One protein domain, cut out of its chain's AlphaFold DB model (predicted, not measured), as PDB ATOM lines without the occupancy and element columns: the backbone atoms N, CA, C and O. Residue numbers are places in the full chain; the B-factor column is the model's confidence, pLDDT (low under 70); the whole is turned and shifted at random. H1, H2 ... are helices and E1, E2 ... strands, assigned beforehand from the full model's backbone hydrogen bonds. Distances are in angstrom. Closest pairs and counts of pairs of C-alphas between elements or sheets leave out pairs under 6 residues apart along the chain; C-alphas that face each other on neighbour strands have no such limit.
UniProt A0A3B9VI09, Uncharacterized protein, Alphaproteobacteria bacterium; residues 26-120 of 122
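This is residues 26 to 120 of the 122 residues of an uncharacterized protein of Alphaproteobacteria bacterium (UniProt A0A3B9VI09). A long, strongly twisted five-stranded sheet has two helices, H1 and H3, packed over one face towards one end, while the short helix H2 and the loop of residues 53 to 65 lie towards the other end. The long neighbours E1 and E5 run side by side through the sheet. The printed part has 95 residues, with three named helices and five named strands in the order H1 E1 E2 H2 E3 E4 H3 E5; the class is mixed, helices and strands. The mixed sheet runs E2 E5 E1 E3 E4. The whole is only just compact, close to loose, with a radius of gyration of the C-alphas of 14.7 A, and is elongated, spanning 44 by 26 by 21 A.

H1, residues 27 to 41, is on the sheet at a height of 8.9 A. E1, residues 45 to 52, is parallel to E5, residues 109 to 119, with N 47 and O 110 at 2.9 A. E5 bends by 57 degrees at residue 112. Edge strand E2, residues 66 to 70, is antiparallel to E5, with N 69 and O 116 at 2.8 A. H2, residues 73 to 77, only grazes the sheet with residues 75 to 77; the closest C-alphas of H2 and E5 are those of Arg 76 and Val 116, 6.5 A apart. E3, residues 83 to 88, is antiparallel to E1, with N 50 and O 85 at 2.8 A. E3 and edge strand E4, residues 91 to 94, form a hairpin, with N 86 and O 93 at 2.8 A. H3, residues 95 to 104, is on the sheet at a height of 10.1 A, over E1 and along the strands, at 18 degrees to E1 on the local plane. H1 touches H3 with residues 27 to 31 alone, the same way at a steep tilt of 50 degrees; their closest C-alphas, those of Asp 27 and Ser 97, are 6.4 A apart. H1 and H2 are apart. E2, H2, E3 and E4, H3, E5 are split strand-helix-strand units, each with two other strands between its own in the sheet and a right-handed crossover. Every O i to N i+4 pair is within hydrogen-bond range in H2, 10 of 11 in H1 and 5 of 6 in H3.

H1 begins at C-alpha 27 (107.271, 116.054, 170.125) and is 21.4 A long. E1 measures 21.2 A, E2 13.2 A, H2 6.6 A, E3 16.0 A, E4 10.6 A and H3 14.5 A. E5, 28.5 A long, ends at C-alpha 119 (108.738, 103.561, 152.539).

The farthest C-alphas, those of Lys 42 and Lys 61, are 45.3 A apart. The printed part has no cut; E1 to E2 is the long link. Mean pLDDT of the printed part is 71.8; 29 residues are under 70, among them residues 54 to 66 and 101 to 108.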
ATOM      1  N   LYS A  26     105.072 119.982 168.421       70.81
ATOM      2  CA  LYS A  26     106.416 119.578 168.825       70.81
ATOM      3  C   LYS A  26     106.301 118.281 169.624       70.81
ATOM      4  O   LYS A  26     105.389 118.152 170.439       70.81
ATOM      5  N   ASP A  27     107.243 117.356 169.435       68.25
ATOM      6  CA  ASP A  27     107.271 116.054 170.125       68.25
ATOM      7  C   ASP A  27     107.099 116.180 171.657       68.25
ATOM      8  O   ASP A  27     106.521 115.295 172.290       68.25
ATOM      9  N   SER A  28     107.555 117.290 172.254       66.56
ATOM     10  CA  SER A  28     107.388 117.584 173.682       66.56
ATOM     11  C   SER A  28     105.936 117.783 174.107       66.56
ATOM     12  O   SER A  28     105.520 117.251 175.133       66.56
ATOM     13  N   ASP A  29     105.171 118.523 173.309       73.19
ATOM     14  CA  ASP A  29     103.802 118.931 173.629       73.19
ATOM     15  C   ASP A  29     102.848 117.734 173.479       73.19
ATOM     16  O   ASP A  29     101.873 117.587 174.215       73.19
ATOM     17  N   ILE A  30     103.190 116.822 172.563       73.44
ATOM     18  CA  ILE A  30     102.490 115.556 172.347       73.44
ATOM     19  C   ILE A  30     102.546 114.673 173.600       73.44
ATOM     20  O   ILE A  30     101.548 114.053 173.976       73.44
ATOM     21  N   PHE A  31     103.710 114.579 174.248       73.75
ATOM     22  CA  PHE A  31     103.856 113.723 175.423       73.75
ATOM     23  C   PHE A  31     103.009 114.223 176.598       73.75
ATOM     24  O   PHE A  31     102.362 113.421 177.276       73.75
ATOM     25  N   ASP A  32     102.948 115.541 176.796       77.12
ATOM     26  CA  ASP A  32     102.107 116.157 177.823       77.12
ATOM     27  C   ASP A  32     100.617 115.866 177.597       77.12
ATOM     28  O   ASP A  32      99.881 115.576 178.546       77.12
ATOM     29  N   GLU A  33     100.161 115.863 176.343       77.62
ATOM     30  CA  GLU A  33      98.779 115.522 175.999       77.62
ATOM     31  C   GLU A  33      98.458 114.037 176.245       77.62
ATOM     32  O   GLU A  33      97.405 113.706 176.811       77.62
ATOM     33  N   ILE A  34      99.385 113.134 175.899       76.81
ATOM     34  CA  ILE A  34      99.270 111.694 176.190       76.81
ATOM     35  C   ILE A  34      99.176 111.470 177.700       76.81
ATOM     36  O   ILE A  34      98.323 110.710 178.171       76.81
ATOM     37  N   LEU A  35     100.024 112.152 178.472       77.44
ATOM     38  CA  LEU A  35     100.030 112.053 179.923       77.44
ATOM     39  C   LEU A  35      98.712 112.549 180.521       77.44
ATOM     40  O   LEU A  35      98.089 111.837 181.308       77.44
ATOM     41  N   LYS A  36      98.252 113.732 180.107       80.38
ATOM     42  CA  LYS A  36      96.988 114.314 180.573       80.38
ATOM     43  C   LYS A  36      95.803 113.393 180.277       80.38
ATOM     44  O   LYS A  36      94.914 113.219 181.113       80.38
ATOM     45  N   THR A  37      95.807 112.761 179.106       78.81
ATOM     46  CA  THR A  37      94.783 111.788 178.711       78.81
ATOM     47  C   THR A  37      94.854 110.524 179.571       78.81
ATOM     48  O   THR A  37      93.824 110.076 180.078       78.81
ATOM     49  N   SER A  38      96.049 109.973 179.805       76.44
ATOM     50  CA  SER A  38      96.280 108.829 180.705       76.44
ATOM     51  C   SER A  38      95.843 109.111 182.149       76.44
ATOM     52  O   SER A  38      95.239 108.259 182.801       76.44
ATOM     53  N   GLU A  39      96.091 110.315 182.664       81.12
ATOM     54  CA  GLU A  39      95.636 110.740 183.990       81.12
ATOM     55  C   GLU A  39      94.112 110.817 184.069       81.12
ATOM     56  O   GLU A  39      93.516 110.194 184.951       81.12
ATOM     57  N   LYS A  40      93.475 111.487 183.101       82.50
ATOM     58  CA  LYS A  40      92.014 111.623 183.026       82.50
ATOM     59  C   LYS A  40      91.307 110.269 182.918       82.50
ATOM     60  O   LYS A  40      90.270 110.062 183.540       82.50
ATOM     61  N   THR A  41      91.869 109.351 182.135       80.19
ATOM     62  CA  THR A  41      91.302 108.011 181.892       80.19
ATOM     63  C   THR A  41      91.724 106.976 182.927       80.19
ATOM     64  O   THR A  41      91.193 105.870 182.938       80.19
ATOM     65  N   LYS A  42      92.676 107.320 183.804       79.75
ATOM     66  CA  LYS A  42      93.361 106.399 184.722       79.75
ATOM     67  C   LYS A  42      94.017 105.190 184.030       79.75
ATOM     68  O   LYS A  42      94.381 104.233 184.710       79.75
ATOM     69  N   SER A  43      94.246 105.261 182.722       76.31
ATOM     70  CA  SER A  43      94.837 104.186 181.922       76.31
ATOM     71  C   SER A  43      96.360 104.261 181.901       76.31
ATOM     72  O   SER A  43      96.944 105.334 182.055       76.31
ATOM     73  N   ALA A  44      97.027 103.125 181.689       77.31
ATOM     74  CA  ALA A  44      98.458 103.109 181.400       77.31
ATOM     75  C   ALA A  44      98.738 103.700 180.009       77.31
ATOM     76  O   ALA A  44      97.932 103.554 179.089       77.31
ATOM     77  N   ILE A  45      99.899 104.335 179.848       77.31
ATOM     78  CA  ILE A  45     100.398 104.765 178.542       77.31
ATOM     79  C   ILE A  45     101.003 103.534 177.872       77.31
ATOM     80  O   ILE A  45     102.021 103.009 178.329       77.31
ATOM     81  N   LEU A  46     100.357 103.067 176.809       80.25
ATOM     82  CA  LEU A  46     100.884 102.013 175.951       80.25
ATOM     83  C   LEU A  46     101.703 102.662 174.839       80.25
ATOM     84  O   LEU A  46     101.165 103.435 174.047       80.25
ATOM     85  N   ALA A  47     102.994 102.352 174.815       80.62
ATOM     86  CA  ALA A  47     103.939 102.850 173.830       80.62
ATOM     87  C   ALA A  47     104.490 101.684 172.999       80.62
ATOM     88  O   ALA A  47     104.927 100.676 173.551       80.62
ATOM     89  N   GLU A  48     104.490 101.826 171.680       83.94
ATOM     90  CA  GLU A  48     105.014 100.857 170.723       83.94
ATOM     91  C   GLU A  48     106.247 101.433 170.030       83.94
ATOM     92  O   GLU A  48     106.197 102.526 169.466       83.94
ATOM     93  N   ILE A  49     107.363 100.703 170.068       80.56
ATOM     94  CA  ILE A  49     108.587 101.108 169.369       80.56
ATOM     95  C   ILE A  49     108.505 100.647 167.915       80.56
ATOM     96  O   ILE A  49     108.532  99.448 167.637       80.56
ATOM     97  N   ASN A  50     108.449 101.609 167.001       83.81
ATOM     98  CA  ASN A  50     108.430 101.404 165.563       83.81
ATOM     99  C   ASN A  50     109.770 101.801 164.936       83.81
ATOM    100  O   ASN A  50     110.354 102.831 165.273       83.81
ATOM    101  N   PHE A  51     110.228 101.003 163.977       79.75
ATOM    102  CA  PHE A  51     111.395 101.325 163.157       79.75
ATOM    103  C   PHE A  51     110.903 101.844 161.817       79.75
ATOM    104  O   PHE A  51     110.124 101.165 161.151       79.75
ATOM    105  N   VAL A  52     111.318 103.050 161.440       80.12
ATOM    106  CA  VAL A  52     110.895 103.674 160.185       80.12
ATOM    107  C   VAL A  52     112.122 103.891 159.319       80.12
ATOM    108  O   VAL A  52     113.043 104.610 159.709       80.12
ATOM    109  N   ASN A  53     112.130 103.261 158.147       75.75
ATOM    110  CA  ASN A  53     113.124 103.552 157.126       75.75
ATOM    111  C   ASN A  53     112.941 105.012 156.660       75.75
ATOM    112  O   ASN A  53     111.867 105.387 156.190       75.75
ATOM    113  N   THR A  54     113.975 105.835 156.836       64.88
ATOM    114  CA  THR A  54     114.034 107.245 156.406       64.88
ATOM    115  C   THR A  54     114.861 107.443 155.138       64.88
ATOM    116  O   THR A  54     115.065 108.577 154.713       64.88
ATOM    117  N   SER A  55     115.368 106.359 154.551       57.72
ATOM    118  CA  SER A  55     116.260 106.386 153.404       57.72
ATOM    119  C   SER A  55     115.538 106.971 152.186       57.72
ATOM    120  O   SER A  55     114.587 106.369 151.684       57.72
ATOM    121  N   PRO A  56     115.998 108.118 151.657       51.88
ATOM    122  CA  PRO A  56     115.432 108.710 150.450       51.88
ATOM    123  C   PRO A  56     115.756 107.892 149.189       51.88
ATOM    124  O   PRO A  56     115.209 108.169 148.126       51.88
ATOM    125  N   TYR A  57     116.629 106.880 149.283       46.81
ATOM    126  CA  TYR A  57     117.106 106.095 148.140       46.81
ATOM    127  C   TYR A  57     116.045 105.175 147.516       46.81
ATOM    128  O   TYR A  57     116.270 104.668 146.422       46.81
ATOM    129  N   LEU A  58     114.899 104.983 148.176       50.28
ATOM    130  CA  LEU A  58     113.760 104.217 147.653       50.28
ATOM    131  C   LEU A  58     112.602 105.105 147.167       50.28
ATOM    132  O   LEU A  58     111.563 104.591 146.760       50.28
ATOM    133  N   LEU A  59     112.779 106.434 147.160       45.97
ATOM    134  CA  LEU A  59     111.808 107.380 146.604       45.97
ATOM    135  C   LEU A  59     111.865 107.358 145.067       45.97
ATOM    136  O   LEU A  59     112.237 108.336 144.414       45.97
ATOM    137  N   HIS A  60     111.488 106.234 144.459       46.47
ATOM    138  CA  HIS A  60     110.950 106.289 143.109       46.47
ATOM    139  C   HIS A  60     109.638 107.077 143.165       46.47
ATOM    140  O   HIS A  60     108.900 106.978 144.137       46.47
ATOM    141  N   LYS A  61     109.387 107.907 142.145       45.53
ATOM    142  CA  LYS A  61     108.220 108.795 141.970       45.53
ATOM    143  C   LYS A  61     106.868 108.041 141.887       45.53
ATOM    144  O   LYS A  61     106.130 108.212 140.921       45.53
ATOM    145  N   GLY A  62     106.569 107.181 142.847       48.94
ATOM    146  CA  GLY A  62     105.282 106.540 143.074       48.94
ATOM    147  C   GLY A  62     104.729 106.989 144.421       48.94
ATOM    148  O   GLY A  62     105.464 107.545 145.236       48.94
ATOM    149  N   ASP A  63     103.430 106.796 144.622       48.47
ATOM    150  CA  ASP A  63     102.729 107.148 145.857       48.47
ATOM    151  C   ASP A  63     103.497 106.676 147.106       48.47
ATOM    152  O   ASP A  63     104.084 105.593 147.099       48.47
ATOM    153  N   ASP A  64     103.477 107.475 148.182       55.16
ATOM    154  CA  ASP A  64     104.077 107.162 149.491       55.16
ATOM    155  C   ASP A  64     103.369 105.957 150.154       55.16
ATOM    156  O   ASP A  64     102.681 106.077 151.173       55.16
ATOM    157  N   ILE A  65     103.499 104.763 149.575       59.91
ATOM    158  CA  ILE A  65     102.938 103.534 150.122       59.91
ATOM    159  C   ILE A  65     103.863 103.075 151.245       59.91
ATOM    160  O   ILE A  65     104.999 102.644 151.032       59.91
ATOM    161  N   ARG A  66     103.358 103.201 152.474       67.69
ATOM    162  CA  ARG A  66     104.006 102.682 153.678       67.69
ATOM    163  C   ARG A  66     103.513 101.276 153.963       67.69
ATOM    164  O   ARG A  66     102.364 101.092 154.367       67.69
ATOM    165  N   GLU A  67     104.401 100.301 153.836       74.81
ATOM    166  CA  GLU A  67     104.131  98.940 154.286       74.81
ATOM    167  C   GLU A  67     104.540  98.782 155.757       74.81
ATOM    168  O   GLU A  67     105.605  99.244 156.174       74.81
ATOM    169  N   TRP A  68     103.677  98.145 156.555       80.94
ATOM    170  CA  TRP A  68     103.925  97.865 157.970       80.94
ATOM    171  C   TRP A  68     104.122  96.367 158.199       80.94
ATOM    172  O   TRP A  68     103.164  95.596 158.196       80.94
ATOM    173  N   LEU A  69     105.361  95.970 158.476       81.94
ATOM    174  CA  LEU A  69     105.762  94.593 158.749       81.94
ATOM    175  C   LEU A  69     105.896  94.331 160.255       81.94
ATOM    176  O   LEU A  69     106.114  95.242 161.058       81.94
ATOM    177  N   ALA A  70     105.810  93.062 160.656       83.12
ATOM    178  CA  ALA A  70     106.099  92.661 162.033       83.12
ATOM    179  C   ALA A  70     107.556  92.992 162.410       83.12
ATOM    180  O   ALA A  70     108.466  92.787 161.600       83.12
ATOM    181  N   LEU A  71     107.788  93.465 163.640       81.50
ATOM    182  CA  LEU A  71     109.141  93.703 164.139       81.50
ATOM    183  C   LEU A  71     109.840  92.366 164.415       81.50
ATOM    184  O   LEU A  71     109.610  91.715 165.431       81.50
ATOM    185  N   THR A  72     110.702  91.971 163.485       82.31
ATOM    186  CA  THR A  72     111.612  90.825 163.590       82.31
ATOM    187  C   THR A  72     113.027  91.301 163.287       82.31
ATOM    188  O   THR A  72     113.190  92.321 162.616       82.31
ATOM    189  N   ASP A  73     114.059  90.572 163.726       82.44
ATOM    190  CA  ASP A  73     115.444  90.932 163.385       82.44
ATOM    191  C   ASP A  73     115.654  90.998 161.863       82.44
ATOM    192  O   ASP A  73     116.298  91.925 161.377       82.44
ATOM    193  N   LYS A  74     115.017  90.093 161.103       83.06
ATOM    194  CA  LYS A  74     115.035  90.088 159.631       83.06
ATOM    195  C   LYS A  74     114.473  91.385 159.042       83.06
ATOM    196  O   LYS A  74     115.092  91.969 158.159       83.06
ATOM    197  N   ASN A  75     113.323  91.843 159.534       79.56
ATOM    198  CA  ASN A  75     112.671  93.042 159.004       79.56
ATOM    199  C   ASN A  75     113.339  94.329 159.503       79.56
ATOM    200  O   ASN A  75     113.358  95.317 158.780       79.56
ATOM    201  N   ARG A  76     113.925  94.323 160.708       76.00
ATOM    202  CA  ARG A  76     114.637  95.484 161.268       76.00
ATOM    203  C   ARG A  76     115.817  95.897 160.390       76.00
ATOM    204  O   ARG A  76     116.047  97.087 160.211       76.00
ATOM    205  N   VAL A  77     116.542  94.931 159.823       80.12
ATOM    206  CA  VAL A  77     117.688  95.202 158.933       80.12
ATOM    207  C   VAL A  77     117.265  95.958 157.667       80.12
ATOM    208  O   VAL A  77     118.023  96.793 157.183       80.12
ATOM    209  N   LEU A  78     116.035  95.749 157.177       73.81
ATOM    210  CA  LEU A  78     115.489  96.456 156.006       73.81
ATOM    211  C   LEU A  78     115.326  97.968 156.238       73.81
ATOM    212  O   LEU A  78     115.136  98.729 155.288       73.81
ATOM    213  N   CYS A  79     115.389  98.420 157.491       72.12
ATOM    214  CA  CYS A  79     115.250  99.825 157.836       72.12
ATOM    215  C   CYS A  79     116.563 100.628 157.809       72.12
ATOM    216  O   CYS A  79     116.485 101.850 157.905       72.12
ATOM    217  N   GLY A  80     117.743 100.004 157.665       71.50
ATOM    218  CA  GLY A  80     119.037 100.709 157.587       71.50
ATOM    219  C   GLY A  80     119.269 101.717 158.730       71.50
ATOM    220  O   GLY A  80     118.910 101.426 159.874       71.50
ATOM    221  N   ASP A  81     119.798 102.908 158.409       62.34
ATOM    222  CA  ASP A  81     120.001 104.072 159.310       62.34
ATOM    223  C   ASP A  81     118.676 104.745 159.737       62.34
ATOM    224  O   ASP A  81     118.447 105.945 159.583       62.34
ATOM    225  N   SER A  82     117.753 103.932 160.232       65.88
ATOM    226  CA  SER A  82     116.355 104.276 160.462       65.88
ATOM    227  C   SER A  82     116.126 105.175 161.671       65.88
ATOM    228  O   SER A  82     116.798 105.078 162.698       65.88
ATOM    229  N   ALA A  83     115.071 105.987 161.593       65.75
ATOM    230  CA  ALA A  83     114.557 106.697 162.752       65.75
ATOM    231  C   ALA A  83     113.695 105.754 163.605       65.75
ATOM    232  O   ALA A  83     112.681 105.217 163.148       65.75
ATOM    233  N   VAL A  84     114.064 105.591 164.877       77.00
ATOM    234  CA  VAL A  84     113.213 104.916 165.863       77.00
ATOM    235  C   VAL A  84     112.116 105.888 166.294       77.00
ATOM    236  O   VAL A  84     112.382 106.952 166.865       77.00
ATOM    237  N   ARG A  85     110.864 105.528 166.013       78.50
ATOM    238  CA  ARG A  85     109.672 106.286 166.397       78.50
ATOM    239  C   ARG A  85     108.930 105.528 167.484       78.50
ATOM    240  O   ARG A  85     108.860 104.305 167.460       78.50
ATOM    241  N   ILE A  86     108.354 106.244 168.435       75.62
ATOM    242  CA  ILE A  86     107.463 105.661 169.432       75.62
ATOM    243  C   ILE A  86     106.039 106.082 169.111       75.62
ATOM    244  O   ILE A  86     105.750 107.273 168.994       75.62
ATOM    245  N   ARG A  87     105.160 105.092 168.967       79.50
ATOM    246  CA  ARG A  87     103.725 105.281 168.800       79.50
ATOM    247  C   ARG A  87     103.020 105.099 170.136       79.50
ATOM    248  O   ARG A  87     103.141 104.057 170.766       79.50
ATOM    249  N   CYS A  88     102.227 106.082 170.528       73.88
ATOM    250  CA  CYS A  88     101.321 106.007 171.666       73.88
ATOM    251  C   CYS A  88      99.895 106.200 171.139       73.88
ATOM    252  O   CYS A  88      99.476 107.324 170.860       73.88
ATOM    253  N   GLY A  89      99.153 105.108 170.943       72.06
ATOM    254  CA  GLY A  89      97.839 105.168 170.293       72.06
ATOM    255  C   GLY A  89      97.943 105.624 168.833       72.06
ATOM    256  O   GLY A  89      98.581 104.956 168.023       72.06
ATOM    257  N   CYS A  90      97.316 106.751 168.489       67.19
ATOM    258  CA  CYS A  90      97.347 107.328 167.140       67.19
ATOM    259  C   CYS A  90      98.472 108.352 166.917       67.19
ATOM    260  O   CYS A  90      98.546 108.925 165.832       67.19
ATOM    261  N   ILE A  91      99.331 108.593 167.913       71.00
ATOM    262  CA  ILE A  91     100.346 109.647 167.845       71.00
ATOM    263  C   ILE A  91     101.750 109.048 167.798       71.00
ATOM    264  O   ILE A  91     102.040 108.096 168.521       71.00
ATOM    265  N   GLU A  92     102.626 109.615 166.966       77.00
ATOM    266  CA  GLU A  92     104.015 109.181 166.798       77.00
ATOM    267  C   GLU A  92     105.004 110.293 167.156       77.00
ATOM    268  O   GLU A  92     104.867 111.420 166.692       77.00
ATOM    269  N   MET A  93     106.055 109.953 167.899       78.62
ATOM    270  CA  MET A  93     107.141 110.867 168.280       78.62
ATOM    271  C   MET A  93     108.511 110.199 168.142       78.62
ATOM    272  O   MET A  93     108.602 108.988 167.934       78.62
ATOM    273  N   SER A  94     109.591 110.969 168.238       79.69
ATOM    274  CA  SER A  94     110.943 110.409 168.262       79.69
ATOM    275  C   SER A  94     111.201 109.595 169.536       79.69
ATOM    276  O   SER A  94     110.719 109.916 170.627       79.69
ATOM    277  N   TYR A  95     111.999 108.533 169.404       78.50
ATOM    278  CA  TYR A  95     112.450 107.734 170.546       78.50
ATOM    279  C   TYR A  95     113.193 108.573 171.591       78.50
ATOM    280  O   TYR A  95     113.042 108.349 172.793       78.50
ATOM    281  N   GLU A  96     113.980 109.553 171.145       76.12
ATOM    282  CA  GLU A  96     114.765 110.410 172.026       76.12
ATOM    283  C   GLU A  96     113.869 111.291 172.903       76.12
ATOM    284  O   GLU A  96     113.982 111.230 174.130       76.12
ATOM    285  N   SER A  97     112.927 112.033 172.306       73.44
ATOM    286  CA  SER A  97     111.989 112.871 173.061       73.44
ATOM    287  C   SER A  97     111.149 112.040 174.028       73.44
ATOM    288  O   SER A  97     111.039 112.391 175.204       73.44
ATOM    289  N   PHE A  98     110.638 110.887 173.584       77.50
ATOM    290  CA  PHE A  98     109.926 109.973 174.472       77.50
ATOM    291  C   PHE A  98     110.802 109.502 175.635       77.50
ATOM    292  O   PHE A  98     110.357 109.504 176.777       77.50
ATOM    293  N   THR A  99     112.050 109.105 175.382       73.56
ATOM    294  CA  THR A  99     112.946 108.585 176.423       73.56
ATOM    295  C   THR A  99     113.303 109.655 177.448       73.56
ATOM    296  O   THR A  99     113.339 109.366 178.648       73.56
ATOM    297  N   GLN A 100     113.549 110.889 177.002       74.81
ATOM    298  CA  GLN A 100     113.793 112.024 177.891       74.81
ATOM    299  C   GLN A 100     112.587 112.266 178.809       74.81
ATOM    300  O   GLN A 100     112.752 112.381 180.023       74.81
ATOM    301  N   GLN A 101     111.372 112.234 178.261       68.81
ATOM    302  CA  GLN A 101     110.145 112.494 179.017       68.81
ATOM    303  C   GLN A 101     109.700 111.312 179.899       68.81
ATOM    304  O   GLN A 101     109.330 111.486 181.063       68.81
ATOM    305  N   ALA A 102     109.813 110.077 179.408       66.06
ATOM    306  CA  ALA A 102     109.467 108.863 180.145       66.06
ATOM    307  C   ALA A 102     110.390 108.629 181.354       66.06
ATOM    308  O   ALA A 102     109.935 108.144 182.394       66.06
ATOM    309  N   LYS A 103     111.675 109.023 181.270       64.69
ATOM    310  CA  LYS A 103     112.615 108.981 182.407       64.69
ATOM    311  C   LYS A 103     112.155 109.842 183.588       64.69
ATOM    312  O   LYS A 103     112.458 109.483 184.725       64.69
ATOM    313  N   ILE A 104     111.398 110.909 183.330       58.88
ATOM    314  CA  ILE A 104     110.890 111.837 184.347       58.88
ATOM    315  C   ILE A 104     109.635 111.267 185.043       58.88
ATOM    316  O   ILE A 104     109.404 111.556 186.215       58.88
ATOM    317  N   LYS A 105     108.840 110.403 184.382       60.69
ATOM    318  CA  LYS A 105     107.534 109.914 184.895       60.69
ATOM    319  C   LYS A 105     107.317 108.392 184.744       60.69
ATOM    320  O   LYS A 105     106.260 107.928 184.321       60.69
ATOM    321  N   LYS A 106     108.310 107.596 185.169       57.31
ATOM    322  CA  LYS A 106     108.449 106.132 184.959       57.31
ATOM    323  C   LYS A 106     107.274 105.209 185.349       57.31
ATOM    324  O   LYS A 106     107.263 104.065 184.915       57.31
ATOM    325  N   LYS A 107     106.305 105.618 186.177       57.91
ATOM    326  CA  LYS A 107     105.379 104.655 186.821       57.91
ATOM    327  C   LYS A 107     104.175 104.199 185.979       57.91
ATOM    328  O   LYS A 107     103.459 103.313 186.432       57.91
ATOM    329  N   ARG A 108     103.914 104.771 184.796       64.06
ATOM    330  CA  ARG A 108     102.677 104.474 184.027       64.06
ATOM    331  C   ARG A 108     102.884 104.120 182.557       64.06
ATOM    332  O   ARG A 108     101.903 103.962 181.836       64.06
ATOM    333  N   VAL A 109     104.130 103.990 182.113       71.81
ATOM    334  CA  VAL A 109     104.462 103.723 180.711       71.81
ATOM    335  C   VAL A 109     104.801 102.246 180.546       71.81
ATOM    336  O   VAL A 109     105.748 101.758 181.154       71.81
ATOM    337  N   THR A 110     104.033 101.535 179.721       74.25
ATOM    338  CA  THR A 110     104.359 100.171 179.284       74.25
ATOM    339  C   THR A 110     104.826 100.228 177.840       74.25
ATOM    340  O   THR A 110     104.072 100.639 176.960       74.25
ATOM    341  N   ILE A 111     106.066  99.807 177.605       72.38
ATOM    342  CA  ILE A 111     106.678  99.793 176.277       72.38
ATOM    343  C   ILE A 111     106.557  98.387 175.693       72.38
ATOM    344  O   ILE A 111     106.838  97.402 176.376       72.38
ATOM    345  N   ARG A 112     106.138  98.294 174.432       80.25
ATOM    346  CA  ARG A 112     106.032  97.047 173.674       80.25
ATOM    347  C   ARG A 112     106.771  97.164 172.345       80.25
ATOM    348  O   ARG A 112     106.985  98.259 171.821       80.25
ATOM    349  N   ASN A 113     107.137  96.010 171.799       76.75
ATOM    350  CA  ASN A 113     107.663  95.909 170.444       76.75
ATOM    351  C   ASN A 113     106.559  96.276 169.447       76.75
ATOM    352  O   ASN A 113     105.473  95.703 169.502       76.75
ATOM    353  N   GLY A 114     106.838  97.246 168.579       80.88
ATOM    354  CA  GLY A 114     105.919  97.703 167.545       80.88
ATOM    355  C   GLY A 114     106.171  97.004 166.212       80.88
ATOM    356  O   GLY A 114     106.280  95.780 166.132       80.88
ATOM    357  N   LYS A 115     106.233  97.789 165.141       83.31
ATOM    358  CA  LYS A 115     106.316  97.332 163.752       83.31
ATOM    359  C   LYS A 115     107.464  98.008 163.008       83.31
ATOM    360  O   LYS A 115     108.027  99.010 163.446       83.31
ATOM    361  N   VAL A 116     107.791  97.449 161.856       77.12
ATOM    362  CA  VAL A 116     108.715  98.026 160.883       77.12
ATOM    363  C   VAL A 116     107.892  98.726 159.806       77.12
ATOM    364  O   VAL A 116     107.010  98.100 159.229       77.12
ATOM    365  N   SER A 117     108.164 100.003 159.541       80.06
ATOM    366  CA  SER A 117     107.618 100.730 158.394       80.06
ATOM    367  C   SER A 117     108.689 100.891 157.328       80.06
ATOM    368  O   SER A 117     109.760 101.448 157.592       80.06
ATOM    369  N   LEU A 118     108.375 100.424 156.126       70.12
ATOM    370  CA  LEU A 118     109.192 100.623 154.938       70.12
ATOM    371  C   LEU A 118     108.469 101.603 154.015       70.12
ATOM    372  O   LEU A 118     107.266 101.471 153.781       70.12
ATOM    373  N   LEU A 119     109.202 102.611 153.543       62.28
ATOM    374  CA  LEU A 119     108.738 103.561 152.539       62.28
ATOM    375  C   LEU A 119     109.254 103.075 151.180       62.28
ATOM    376  O   LEU A 119     110.465 102.982 151.003       62.28
ATOM    377  N   GLY A 120     108.344 102.739 150.262       53.47
ATOM    378  CA  GLY A 120     108.683 102.368 148.883       53.47
ATOM    379  C   GLY A 120     109.361 101.002 148.721       53.47
ATOM    380  O   GLY A 120     110.572 100.908 148.554       53.47
TER     381      GLY A 120